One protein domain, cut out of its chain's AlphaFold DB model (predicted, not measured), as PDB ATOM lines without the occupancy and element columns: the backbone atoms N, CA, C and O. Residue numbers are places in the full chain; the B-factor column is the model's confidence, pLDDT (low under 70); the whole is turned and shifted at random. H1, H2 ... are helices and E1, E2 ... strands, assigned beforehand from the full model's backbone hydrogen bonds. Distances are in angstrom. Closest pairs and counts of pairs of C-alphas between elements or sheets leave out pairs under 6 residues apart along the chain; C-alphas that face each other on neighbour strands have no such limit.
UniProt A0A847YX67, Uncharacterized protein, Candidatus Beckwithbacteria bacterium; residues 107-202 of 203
ATOM      1  N   GLN A 107     224.734 198.224 118.307       95.19
ATOM      2  CA  GLN A 107     224.957 198.145 116.879       95.19
ATOM      3  C   GLN A 107     224.291 199.315 116.174       95.19
ATOM      4  O   GLN A 107     223.145 199.658 116.448       95.19
ATOM      5  N   ILE A 108     224.983 199.878 115.200       95.06
ATOM      6  CA  ILE A 108     224.541 200.958 114.344       95.06
ATOM      7  C   ILE A 108     224.198 200.399 112.956       95.06
ATOM      8  O   ILE A 108     224.915 199.594 112.347       95.06
ATOM      9  N   LYS A 109     223.055 200.828 112.413       93.75
ATOM     10  CA  LYS A 109     222.660 200.549 111.028       93.75
ATOM     11  C   LYS A 109     222.161 201.806 110.342       93.75
ATOM     12  O   LYS A 109     221.291 202.511 110.846       93.75
ATOM     13  N   ARG A 110     222.689 202.056 109.145       90.62
ATOM     14  CA  ARG A 110     222.235 203.140 108.273       90.62
ATOM     15  C   ARG A 110     221.053 202.669 107.433       90.62
ATOM     16  O   ARG A 110     221.117 201.612 106.806       90.62
ATOM     17  N   PHE A 111     219.988 203.459 107.423       90.12
ATOM     18  CA  PHE A 111     218.843 203.268 106.542       90.12
ATOM     19  C   PHE A 111     218.879 204.340 105.459       90.12
ATOM     20  O   PHE A 111     218.871 205.523 105.775       90.12
ATOM     21  N   TYR A 112     218.893 203.939 104.190       86.38
ATOM     22  CA  TYR A 112     218.892 204.874 103.068       86.38
ATOM     23  C   TYR A 112     217.520 204.909 102.408       86.38
ATOM     24  O   TYR A 112     217.080 203.900 101.856       86.38
ATOM     25  N   SER A 113     216.877 206.077 102.400       81.25
ATOM     26  CA  SER A 113     215.680 206.304 101.588       81.25
ATOM     27  C   SER A 113     215.985 207.168 100.369       81.25
ATOM     28  O   SER A 113     216.798 208.091 100.417       81.25
ATOM     29  N   THR A 114     215.292 206.872  99.272       72.12
ATOM     30  CA  THR A 114     215.278 207.666  98.035       72.12
ATOM     31  C   THR A 114     214.005 208.506  97.884       72.12
ATOM     32  O   THR A 114     213.909 209.294  96.952       72.12
ATOM     33  N   SER A 115     213.011 208.340  98.767       70.94
ATOM     34  CA  SER A 115     211.717 209.033  98.689       70.94
ATOM     35  C   SER A 115     211.124 209.273 100.081       70.94
ATOM     36  O   SER A 115     211.243 208.427 100.973       70.94
ATOM     37  N   LEU A 116     210.482 210.432 100.249       68.62
ATOM     38  CA  LEU A 116     209.824 210.858 101.488       68.62
ATOM     39  C   LEU A 116     208.469 210.180 101.708       68.62
ATOM     40  O   LEU A 116     208.150 209.826 102.839       68.62
ATOM     41  N   ASP A 117     207.707 209.945 100.639       65.94
ATOM     42  CA  ASP A 117     206.280 209.593 100.713       65.94
ATOM     43  C   ASP A 117     206.004 208.250 101.405       65.94
ATOM     44  O   ASP A 117     204.890 207.988 101.843       65.94
ATOM     45  N   ARG A 118     207.024 207.390 101.527       71.31
ATOM     46  CA  ARG A 118     206.958 206.115 102.264       71.31
ATOM     47  C   ARG A 118     208.124 205.919 103.227       71.31
ATOM     48  O   ARG A 118     208.509 204.787 103.518       71.31
ATOM     49  N   ALA A 119     208.743 207.008 103.675       80.44
ATOM     50  CA  ALA A 119     209.957 206.935 104.480       80.44
ATOM     51  C   ALA A 119     209.711 206.215 105.822       80.44
ATOM     52  O   ALA A 119     210.485 205.327 106.168       80.44
ATOM     53  N   ASN A 120     208.602 206.509 106.515       88.81
ATOM     54  CA  ASN A 120     208.231 205.858 107.779       88.81
ATOM     55  C   ASN A 120     207.958 204.354 107.630       88.81
ATOM     56  O   ASN A 120     208.474 203.563 108.412       88.81
ATOM     57  N   GLU A 121     207.175 203.945 106.627       91.12
ATOM     58  CA  GLU A 121     206.858 202.528 106.389       91.12
ATOM     59  C   GLU A 121     208.113 201.712 106.074       91.12
ATOM     60  O   GLU A 121     208.338 200.648 106.651       91.12
ATOM     61  N   LYS A 122     208.966 202.234 105.185       91.19
ATOM     62  CA  LYS A 122     210.223 201.580 104.810       91.19
ATOM     63  C   LYS A 122     211.201 201.525 105.978       91.19
ATOM     64  O   LYS A 122     211.860 200.505 106.162       91.19
ATOM     65  N   LEU A 123     211.277 202.594 106.773       92.38
ATOM     66  CA  LEU A 123     212.098 202.624 107.977       92.38
ATOM     67  C   LEU A 123     211.594 201.601 109.002       92.38
ATOM     68  O   LEU A 123     212.393 200.820 109.503       92.38
ATOM     69  N   ALA A 124     210.286 201.536 109.264       95.00
ATOM     70  CA  ALA A 124     209.699 200.550 110.174       95.00
ATOM     71  C   ALA A 124     210.000 199.112 109.726       95.00
ATOM     72  O   ALA A 124     210.446 198.294 110.529       95.00
ATOM     73  N   ALA A 125     209.817 198.813 108.435       95.31
ATOM     74  CA  ALA A 125     210.126 197.501 107.872       95.31
ATOM     75  C   ALA A 125     211.612 197.142 108.041       95.31
ATOM     76  O   ALA A 125     211.932 196.040 108.483       95.31
ATOM     77  N   PHE A 126     212.511 198.091 107.765       95.12
ATOM     78  CA  PHE A 126     213.949 197.916 107.967       95.12
ATOM     79  C   PHE A 126     214.296 197.661 109.439       95.12
ATOM     80  O   PHE A 126     215.077 196.760 109.744       95.12
ATOM     81  N   ILE A 127     213.696 198.416 110.363       95.81
ATOM     82  CA  ILE A 127     213.890 198.233 111.805       95.81
ATOM     83  C   ILE A 127     213.443 196.839 112.231       95.81
ATOM     84  O   ILE A 127     214.216 196.129 112.870       95.81
ATOM     85  N   ASN A 128     212.234 196.433 111.847       96.56
ATOM     86  CA  ASN A 128     211.686 195.124 112.188       96.56
ATOM     87  C   ASN A 128     212.565 193.993 111.633       96.56
ATOM     88  O   ASN A 128     212.821 193.021 112.339       96.56
ATOM     89  N   GLU A 129     213.076 194.120 110.405       95.44
ATOM     90  CA  GLU A 129     214.006 193.147 109.822       95.44
ATOM     91  C   GLU A 129     215.302 193.047 110.640       95.44
ATOM     92  O   GLU A 129     215.723 191.949 111.010       95.44
ATOM     93  N   LYS A 130     215.949 194.182 110.936       94.56
ATOM     94  CA  LYS A 130     217.241 194.185 111.635       94.56
ATOM     95  C   LYS A 130     217.101 193.754 113.086       94.56
ATOM     96  O   LYS A 130     217.822 192.849 113.495       94.56
ATOM     97  N   ALA A 131     216.173 194.342 113.836       94.06
ATOM     98  CA  ALA A 131     215.967 194.040 115.250       94.06
ATOM     99  C   ALA A 131     215.687 192.546 115.476       94.06
ATOM    100  O   ALA A 131     216.341 191.918 116.303       94.06
ATOM    101  N   ASN A 132     214.804 191.946 114.671       92.75
ATOM    102  CA  ASN A 132     214.453 190.530 114.812       92.75
ATOM    103  C   ASN A 132     215.569 189.566 114.352       92.75
ATOM    104  O   ASN A 132     215.542 188.382 114.693       92.75
ATOM    105  N   LYS A 133     216.572 190.045 113.599       89.00
ATOM    106  CA  LYS A 133     217.714 189.230 113.156       89.00
ATOM    107  C   LYS A 133     218.792 189.059 114.232       89.00
ATOM    108  O   LYS A 133     219.434 188.013 114.240       89.00
ATOM    109  N   TYR A 134     219.006 190.046 115.110       79.31
ATOM    110  CA  TYR A 134     220.117 190.025 116.077       79.31
ATOM    111  C   TYR A 134     220.033 188.870 117.078       79.31
ATOM    112  O   TYR A 134     221.075 188.339 117.456       79.31
ATOM    113  N   ARG A 135     218.815 188.461 117.474       76.31
ATOM    114  CA  ARG A 135     218.564 187.381 118.453       76.31
ATOM    115  C   ARG A 135     219.446 187.496 119.708       76.31
ATOM    116  O   ARG A 135     219.885 186.488 120.255       76.31
ATOM    117  N   SER A 136     219.725 188.727 120.132       84.56
ATOM    118  CA  SER A 136     220.564 189.041 121.284       84.56
ATOM    119  C   SER A 136     219.871 190.112 122.112       84.56
ATOM    120  O   SER A 136     219.922 191.299 121.786       84.56
ATOM    121  N   SER A 137     219.233 189.686 123.203       85.75
ATOM    122  CA  SER A 137     218.470 190.551 124.113       85.75
ATOM    123  C   SER A 137     219.319 191.599 124.841       85.75
ATOM    124  O   SER A 137     218.774 192.467 125.513       85.75
ATOM    125  N   GLN A 138     220.647 191.545 124.705       89.50
ATOM    126  CA  GLN A 138     221.575 192.467 125.359       89.50
ATOM    127  C   GLN A 138     221.977 193.657 124.479       89.50
ATOM    128  O   GLN A 138     222.384 194.686 125.009       89.50
ATOM    129  N   VAL A 139     221.853 193.545 123.154       93.25
ATOM    130  CA  VAL A 139     222.310 194.581 122.213       93.25
ATOM    131  C   VAL A 139     221.248 195.658 122.035       93.25
ATOM    132  O   VAL A 139     220.071 195.347 121.907       93.25
ATOM    133  N   GLY A 140     221.637 196.930 122.007       96.00
ATOM    134  CA  GLY A 140     220.807 198.030 121.518       96.00
ATOM    135  C   GLY A 140     221.042 198.280 120.026       96.00
ATOM    136  O   GLY A 140     222.180 198.262 119.567       96.00
ATOM    137  N   LEU A 141     219.992 198.548 119.251       96.62
ATOM    138  CA  LEU A 141     220.117 198.923 117.837       96.62
ATOM    139  C   LEU A 141     219.883 200.414 117.651       96.62
ATOM    140  O   LEU A 141     218.827 200.934 118.000       96.62
ATOM    141  N   ILE A 142     220.850 201.090 117.049       96.88
ATOM    142  CA  ILE A 142     220.784 202.496 116.674       96.88
ATOM    143  C   ILE A 142     220.606 202.579 115.167       96.88
ATOM    144  O   ILE A 142     221.417 202.080 114.387       96.88
ATOM    145  N   ILE A 143     219.536 203.236 114.747       94.81
ATOM    146  CA  ILE A 143     219.209 203.416 113.341       94.81
ATOM    147  C   ILE A 143     219.521 204.845 112.944       94.81
ATOM    148  O   ILE A 143     219.041 205.793 113.562       94.81
ATOM    149  N   VAL A 144     220.306 204.989 111.886       91.31
ATOM    150  CA  VAL A 144     220.685 206.281 111.319       91.31
ATOM    151  C   VAL A 144     219.975 206.414 109.981       91.31
ATOM    152  O   VAL A 144     220.467 205.900 108.969       91.31
ATOM    153  N   PRO A 145     218.784 207.025 109.943       87.81
ATOM    154  CA  PRO A 145     218.129 207.266 108.682       87.81
ATOM    155  C   PRO A 145     218.862 208.373 107.917       87.81
ATOM    156  O   PRO A 145     219.201 209.420 108.463       87.81
ATOM    157  N   GLN A 146     219.100 208.129 106.637       80.88
ATOM    158  CA  GLN A 146     219.735 209.049 105.707       80.88
ATOM    159  C   GLN A 146     218.893 209.128 104.436       80.88
ATOM    160  O   GLN A 146     218.443 208.115 103.888       80.88
ATOM    161  N   MET A 147     218.694 210.343 103.943       73.88
ATOM    162  CA  MET A 147     218.143 210.566 102.615       73.88
ATOM    163  C   MET A 147     219.284 210.813 101.641       73.88
ATOM    164  O   MET A 147     220.089 211.717 101.854       73.88
ATOM    165  N   ARG A 148     219.363 210.011 100.574       71.44
ATOM    166  CA  ARG A 148     220.415 210.188  99.561       71.44
ATOM    167  C   ARG A 148     220.281 211.550  98.879       71.44
ATOM    168  O   ARG A 148     219.201 211.871  98.385       71.44
ATOM    169  N   GLY A 149     221.370 212.313  98.826       65.94
ATOM    170  CA  GLY A 149     221.418 213.664  98.249       65.94
ATOM    171  C   GLY A 149     220.728 214.735  99.100       65.94
ATOM    172  O   GLY A 149     220.544 215.862  98.648       65.94
ATOM    173  N   GLN A 150     220.292 214.365 100.302       67.06
ATOM    174  CA  GLN A 150     219.588 215.195 101.273       67.06
ATOM    175  C   GLN A 150     220.063 214.827 102.684       67.06
ATOM    176  O   GLN A 150     219.285 214.783 103.633       67.06
ATOM    177  N   GLU A 151     221.357 214.542 102.823       63.41
ATOM    178  CA  GLU A 151     221.990 214.104 104.067       63.41
ATOM    179  C   GLU A 151     221.881 215.165 105.177       63.41
ATOM    180  O   GLU A 151     221.946 214.830 106.356       63.41
ATOM    181  N   THR A 152     221.662 216.427 104.798       56.31
ATOM    182  CA  THR A 152     221.397 217.566 105.687       56.31
ATOM    183  C   THR A 152     219.909 217.894 105.834       56.31
ATOM    184  O   THR A 152     219.556 218.787 106.605       56.31
ATOM    185  N   ASN A 153     219.018 217.223 105.093       56.66
ATOM    186  CA  ASN A 153     217.612 217.599 105.058       56.66
ATOM    187  C   ASN A 153     216.889 217.149 106.331       56.66
ATOM    188  O   ASN A 153     216.902 215.986 106.728       56.66
ATOM    189  N   THR A 154     216.231 218.120 106.948       52.78
ATOM    190  CA  THR A 154     215.745 218.149 108.328       52.78
ATOM    191  C   THR A 154     214.363 217.532 108.518       52.78
ATOM    192  O   THR A 154     213.762 217.691 109.583       52.78
ATOM    193  N   LYS A 155     213.819 216.834 107.509       60.97
ATOM    194  CA  LYS A 155     212.529 216.149 107.648       60.97
ATOM    195  C   LYS A 155     212.676 214.967 108.600       60.97
ATOM    196  O   LYS A 155     213.029 213.860 108.206       60.97
ATOM    197  N   SER A 156     212.380 215.232 109.867       64.56
ATOM    198  CA  SER A 156     212.246 214.216 110.900       64.56
ATOM    199  C   SER A 156     211.144 213.232 110.527       64.56
ATOM    200  O   SER A 156     210.044 213.637 110.147       64.56
ATOM    201  N   PHE A 157     211.431 211.947 110.694       78.31
ATOM    202  CA  PHE A 157     210.423 210.893 110.645       78.31
ATOM    203  C   PHE A 157     209.360 211.159 111.713       78.31
ATOM    204  O   PHE A 157     209.695 211.594 112.821       78.31
ATOM    205  N   ASP A 158     208.089 210.887 111.409       86.06
ATOM    206  CA  ASP A 158     207.051 210.932 112.438       86.06
ATOM    207  C   ASP A 158     207.305 209.777 113.410       86.06
ATOM    208  O   ASP A 158     207.082 208.608 113.095       86.06
ATOM    209  N   ILE A 159     207.817 210.120 114.591       88.00
ATOM    210  CA  ILE A 159     208.210 209.158 115.618       88.00
ATOM    211  C   ILE A 159     207.001 208.401 116.168       88.00
ATOM    212  O   ILE A 159     207.122 207.217 116.479       88.00
ATOM    213  N   LYS A 160     205.839 209.050 116.306       90.19
ATOM    214  CA  LYS A 160     204.637 208.403 116.852       90.19
ATOM    215  C   LYS A 160     204.126 207.355 115.872       90.19
ATOM    216  O   LYS A 160     203.821 206.231 116.270       90.19
ATOM    217  N   ASP A 161     204.085 207.726 114.601       91.50
ATOM    218  CA  ASP A 161     203.703 206.845 113.510       91.50
ATOM    219  C   ASP A 161     204.715 205.708 113.280       91.50
ATOM    220  O   ASP A 161     204.333 204.578 112.985       91.50
ATOM    221  N   LEU A 162     206.011 205.972 113.465       91.69
ATOM    222  CA  LEU A 162     207.043 204.940 113.392       91.69
ATOM    223  C   LEU A 162     206.877 203.917 114.519       91.69
ATOM    224  O   LEU A 162     206.877 202.717 114.256       91.69
ATOM    225  N   LYS A 163     206.680 204.385 115.760       93.94
ATOM    226  CA  LYS A 163     206.467 203.530 116.939       93.94
ATOM    227  C   LYS A 163     205.272 202.594 116.776       93.94
ATOM    228  O   LYS A 163     205.382 201.428 117.138       93.94
ATOM    229  N   SER A 164     204.160 203.069 116.210       94.50
ATOM    230  CA  SER A 164     202.954 202.246 116.014       94.50
ATOM    231  C   SER A 164     203.122 201.134 114.970       94.50
ATOM    232  O   SER A 164     202.317 200.206 114.940       94.50
ATOM    233  N   LYS A 165     204.165 201.202 114.133       95.50
ATOM    234  CA  LYS A 165     204.484 200.209 113.092       95.50
ATOM    235  C   LYS A 165     205.570 199.208 113.498       95.50
ATOM    236  O   LYS A 165     205.896 198.309 112.715       95.50
ATOM    237  N   LEU A 166     206.172 199.363 114.678       96.00
ATOM    238  CA  LEU A 166     207.207 198.443 115.141       96.00
ATOM    239  C   LEU A 166     206.584 197.135 115.627       96.00
ATOM    240  O   LEU A 166     205.664 197.127 116.437       96.00
ATOM    241  N   ASN A 167     207.127 196.030 115.130       95.81
ATOM    242  CA  ASN A 167     206.759 194.671 115.501       95.81
ATOM    243  C   ASN A 167     208.044 193.880 115.780       95.81
ATOM    244  O   ASN A 167     208.552 193.132 114.936       95.81
ATOM    245  N   ILE A 168     208.614 194.140 116.951       95.56
ATOM    246  CA  ILE A 168     209.873 193.558 117.415       95.56
ATOM    247  C   ILE A 168     209.537 192.484 118.445       95.56
ATOM    248  O   ILE A 168     208.779 192.733 119.380       95.56
ATOM    249  N   GLN A 169     210.082 191.287 118.250       93.88
ATOM    250  CA  GLN A 169     209.886 190.159 119.152       93.88
ATOM    251  C   GLN A 169     210.630 190.406 120.467       93.88
ATOM    252  O   GLN A 169     211.800 190.797 120.469       93.88
ATOM    253  N   GLU A 170     209.963 190.139 121.589       92.81
ATOM    254  CA  GLU A 170     210.597 190.194 122.905       92.81
ATOM    255  C   GLU A 170     211.818 189.258 122.944       92.81
ATOM    256  O   GLU A 170     211.779 188.139 122.429       92.81
ATOM    257  N   GLY A 171     212.928 189.736 123.510       90.38
ATOM    258  CA  GLY A 171     214.197 189.004 123.545       90.38
ATOM    259  C   GLY A 171     215.010 189.021 122.241       90.38
ATOM    260  O   GLY A 171     216.156 188.575 122.248       90.38
ATOM    261  N   ALA A 172     214.489 189.558 121.130       92.81
ATOM    262  CA  ALA A 172     215.274 189.680 119.897       92.81
ATOM    263  C   ALA A 172     216.390 190.726 120.013       92.81
ATOM    264  O   ALA A 172     217.486 190.533 119.479       92.81
ATOM    265  N   ILE A 173     216.091 191.824 120.708       94.75
ATOM    266  CA  ILE A 173     217.008 192.926 120.963       94.75
ATOM    267  C   ILE A 173     216.652 193.628 122.273       94.75
ATOM    268  O   ILE A 173     215.511 193.542 122.724       94.75
ATOM    269  N   ARG A 174     217.605 194.344 122.876       94.38
ATOM    270  CA  ARG A 174     217.379 195.079 124.127       94.38
ATOM    271  C   ARG A 174     216.463 196.276 123.929       94.38
ATOM    272  O   ARG A 174     215.490 196.456 124.660       94.38
ATOM    273  N   ALA A 175     216.813 197.114 122.961       95.62
ATOM    274  CA  ALA A 175     216.124 198.356 122.650       95.62
ATOM    275  C   ALA A 175     216.474 198.833 121.237       95.62
ATOM    276  O   ALA A 175     217.491 198.437 120.662       95.62
ATOM    277  N   VAL A 176     215.630 199.704 120.687       96.56
ATOM    278  CA  VAL A 176     215.838 200.365 119.399       96.56
ATOM    279  C   VAL A 176     215.777 201.874 119.574       96.56
ATOM    280  O   VAL A 176     214.821 202.421 120.132       96.56
ATOM    281  N   TYR A 177     216.775 202.542 119.013       95.94
ATOM    282  CA  TYR A 177     216.938 203.984 118.994       95.94
ATOM    283  C   TYR A 177     217.064 204.485 117.558       95.94
ATOM    284  O   TYR A 177     217.524 203.769 116.668       95.94
ATOM    285  N   VAL A 178     216.698 205.740 117.337       93.19
ATOM    286  CA  VAL A 178     217.037 206.483 116.122       93.19
ATOM    287  C   VAL A 178     217.988 207.610 116.477       93.19
ATOM    288  O   VAL A 178     217.742 208.357 117.425       93.19
ATOM    289  N   PHE A 179     219.049 207.738 115.686       91.31
ATOM    290  CA  PHE A 179     219.943 208.886 115.692       91.31
ATOM    291  C   PHE A 179     219.756 209.679 114.397       91.31
ATOM    292  O   PHE A 179     220.053 209.182 113.311       91.31
ATOM    293  N   GLN A 180     219.254 210.906 114.509       84.56
ATOM    294  CA  GLN A 180     219.006 211.795 113.372       84.56
ATOM    295  C   GLN A 180     219.389 213.234 113.714       84.56
ATOM    296  O   GLN A 180     219.426 213.608 114.883       84.56
ATOM    297  N   PHE A 181     219.618 214.058 112.696       75.44
ATOM    298  CA  PHE A 181     219.794 215.496 112.877       75.44
ATOM    299  C   PHE A 181     218.450 216.207 112.707       75.44
ATOM    300  O   PHE A 181     217.738 215.983 111.731       75.44
ATOM    301  N   PHE A 182     218.107 217.076 113.653       71.00
ATOM    302  CA  PHE A 182     216.960 217.975 113.571       71.00
ATOM    303  C   PHE A 182     217.466 219.410 113.651       71.00
ATOM    304  O   PHE A 182     217.976 219.810 114.695       71.00
ATOM    305  N   ASN A 183     217.358 220.165 112.554       70.38
ATOM    306  CA  ASN A 183     217.936 221.511 112.431       70.38
ATOM    307  C   ASN A 183     219.401 221.544 112.898       70.38
ATOM    308  O   ASN A 183     219.738 222.243 113.849       70.38
ATOM    309  N   GLU A 184     220.237 220.687 112.296       72.81
ATOM    310  CA  GLU A 184     221.671 220.522 112.617       72.81
ATOM    311  C   GLU A 184     221.978 220.032 114.044       72.81
ATOM    312  O   GLU A 184     223.126 219.751 114.376       72.81
ATOM    313  N   THR A 185     220.959 219.836 114.880       79.31
ATOM    314  CA  THR A 185     221.125 219.313 116.234       79.31
ATOM    315  C   THR A 185     220.988 217.791 116.220       79.31
ATOM    316  O   THR A 185     219.935 217.288 115.813       79.31
ATOM    317  N   PRO A 186     221.991 217.029 116.687       82.94
ATOM    318  CA  PRO A 186     221.869 215.585 116.823       82.94
ATOM    319  C   PRO A 186     220.790 215.241 117.856       82.94
ATOM    320  O   PRO A 186     220.715 215.823 118.940       82.94
ATOM    321  N   LYS A 187     219.924 214.290 117.512       85.62
ATOM    322  CA  LYS A 187     218.848 213.788 118.365       85.62
ATOM    323  C   LYS A 187     218.928 212.276 118.443       85.62
ATOM    324  O   LYS A 187     218.861 211.588 117.427       85.62
ATOM    325  N   PHE A 188     219.009 211.783 119.674       89.56
ATOM    326  CA  PHE A 188     218.916 210.372 120.007       89.56
ATOM    327  C   PHE A 188     217.532 210.095 120.609       89.56
ATOM    328  O   PHE A 188     217.130 210.734 121.583       89.56
ATOM    329  N   ILE A 189     216.760 209.206 119.987       90.44
ATOM    330  CA  ILE A 189     215.341 208.996 120.301       90.44
ATOM    331  C   ILE A 189     215.085 207.508 120.521       90.44
ATOM    332  O   ILE A 189     215.292 206.706 119.616       90.44
ATOM    333  N   GLY A 190     214.569 207.142 121.697       93.12
ATOM    334  CA  GLY A 190     214.099 205.783 121.974       93.12
ATOM    335  C   GLY A 190     212.793 205.471 121.240       93.12
ATOM    336  O   GLY A 190     211.783 206.167 121.422       93.12
ATOM    337  N   LEU A 191     212.807 204.420 120.419       94.38
ATOM    338  CA  LEU A 191     211.645 203.950 119.664       94.38
ATOM    339  C   LEU A 191     210.933 202.786 120.348       94.38
ATOM    340  O   LEU A 191     209.712 202.810 120.473       94.38
ATOM    341  N   TRP A 192     211.695 201.793 120.790       95.75
ATOM    342  CA  TRP A 192     211.180 200.561 121.380       95.75
ATOM    343  C   TRP A 192     212.173 200.035 122.416       95.75
ATOM    344  O   TRP A 192     213.377 200.239 122.270       95.75
ATOM    345  N   ALA A 193     211.682 199.358 123.448       94.81
ATOM    346  CA  ALA A 193     212.503 198.709 124.460       94.81
ATOM    347  C   ALA A 193     211.829 197.411 124.918       94.81
ATOM    348  O   ALA A 193     210.602 197.360 125.020       94.81
ATOM    349  N   SER A 194     212.647 196.398 125.193       94.06
ATOM    350  CA  SER A 194     212.231 195.155 125.848       94.06
ATOM    351  C   SER A 194     211.692 195.432 127.251       94.06
ATOM    352  O   SER A 194     212.014 196.454 127.866       94.06
ATOM    353  N   GLN A 195     210.909 194.500 127.793       92.19
ATOM    354  CA  GLN A 195     210.409 194.600 129.168       92.19
ATOM    355  C   GLN A 195     211.559 194.673 130.179       92.19
ATOM    356  O   GLN A 195     211.499 195.446 131.133       92.19
ATOM    357  N   GLU A 196     212.638 193.928 129.927       86.75
ATOM    358  CA  GLU A 196     213.860 193.964 130.734       86.75
ATOM    359  C   GLU A 196     214.484 195.369 130.751       86.75
ATOM    360  O   GLU A 196     214.743 195.926 131.816       86.75
ATOM    361  N   ALA A 197     214.655 195.985 129.577       88.69
ATOM    362  CA  ALA A 197     215.224 197.328 129.472       88.69
ATOM    363  C   ALA A 197     214.321 198.409 130.094       88.69
ATOM    364  O   ALA A 197     214.816 199.400 130.629       88.69
ATOM    365  N   LEU A 198     212.997 198.244 130.038       88.12
ATOM    366  CA  LEU A 198     212.058 199.165 130.684       88.12
ATOM    367  C   LEU A 198     212.133 199.086 132.213       88.12
ATOM    368  O   LEU A 198     212.065 200.125 132.867       88.12
ATOM    369  N   ALA A 199     212.322 197.890 132.776       83.25
ATOM    370  CA  ALA A 199     212.418 197.690 134.220       83.25
ATOM    371  C   ALA A 199     213.665 198.346 134.846       83.25
ATOM    372  O   ALA A 199     213.624 198.758 136.005       83.25
ATOM    373  N   GLU A 200     214.759 198.481 134.093       73.06
ATOM    374  CA  GLU A 200     215.978 199.157 134.561       73.06
ATOM    375  C   GLU A 200     215.839 200.678 134.667       73.06
ATOM    376  O   GLU A 200     216.473 201.277 135.526       73.06
ATOM    377  N   ASN A 201     214.973 201.299 133.861       60.06
ATOM    378  CA  ASN A 201     214.759 202.752 133.877       60.06
ATOM    379  C   ASN A 201     213.892 203.244 135.057       60.06
ATOM    380  O   ASN A 201     213.584 204.431 135.126       60.06
ATOM    381  N   ILE A 202     213.431 202.346 135.938       47.38
ATOM    382  CA  ILE A 202     212.555 202.666 137.085       47.38
ATOM    383  C   ILE A 202     213.345 202.706 138.416       47.38
ATOM    384  O   ILE A 202     212.772 203.006 139.463       47.38
TER     385      ILE A 202
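AT A GLANCE: This is residues 107 to 202 of the 203 residues of an uncharacterized protein of Candidatus Beckwithbacteria bacterium (UniProt A0A847YX67). A strongly twisted sheet of four strands has one long helix, H1, packed on one face, with the short helix H2 next to the beginning of H1 and to E4. The short helix H3 sits at the end of the sheet where E3 begins and E4 ends. The printed part has 96 residues, with three named helices and four named strands in the order E1 H1 E2 H2 E3 E4 H3; the class is mixed, helices and strands. The sheet runs E1 E2 E3 E4 and is mixed, with E4 antiparallel to E3. The whole is compact, with a radius of gyration of the C-alphas of 13.2 A, and only just elongated, spanning 37 by 25 by 22 A.

IN THESE COORDINATES: E1 is residues 107 to 113, 19.7 A long, from C-alpha 107 at (224.957, 198.145, 116.879). H1 is residues 119 to 134, 22.9 A. E2 is residues 136 to 147, 28.6 A, and bends by 69 degrees at residue 139. H2 is residues 159 to 164, 8.7 A. E3 is residues 173 to 182, 26.1 A, from C-alpha 173 at (217.008, 192.926, 120.963). E4 is residues 185 to 193, 23.8 A. H3 is residues 195 to 200, 9.0 A, ending at C-alpha 200 at (215.978, 199.157, 134.561).

HOW THE PARTS SIT: E1 and E2 are parallel at 30 degrees, with N 109 and O 142 2.9 A apart, within hydrogen-bond range. E2 and E3 are parallel at 23 degrees, with N 143 and O 177 at 2.8 A. E3 and E4 form an antiparallel hairpin at 156 degrees, with N 180 and O 187 at 3.0 A. E1, H1, E2 and E2, H2, E3 are strand-helix-strand units, two parallel neighbour strands with a helix between, each with a right-handed crossover. H1 and H2 are on one face of the sheet E1 E2 E3 E4, an arrangement in two layers, helices on one face of a sheet. The closest C-alphas of H1 and E3 are those of Ala 131 and Ile 173, 5.9 A. H1 touches H2 with residues 120 to 124 alone, at a steep tilt of 60 degrees, the same way; the C-alphas of Asn 120 and Leu 162 are closest, 5.8 A. The C-alphas of Lys 163 and Leu 191 are the closest of H2 and E4, 5.9 A. H3 is on the sheet, its height 8.2 A, only just over none of the strands; H1 and H2 are apart from it. In H1, H2 and H3 every O i to N i+4 pair is within hydrogen-bond range.

THE WHOLE: The two C-alphas farthest apart, those of Gly 149 and Ile 202, are 41.3 A apart. The printed part has no cut. The link E2 to H2, 11 residues, is long. Mean pLDDT of the printed part is 85.2; residues 116 to 117, 149 to 156 and 201 to 202 are under 70.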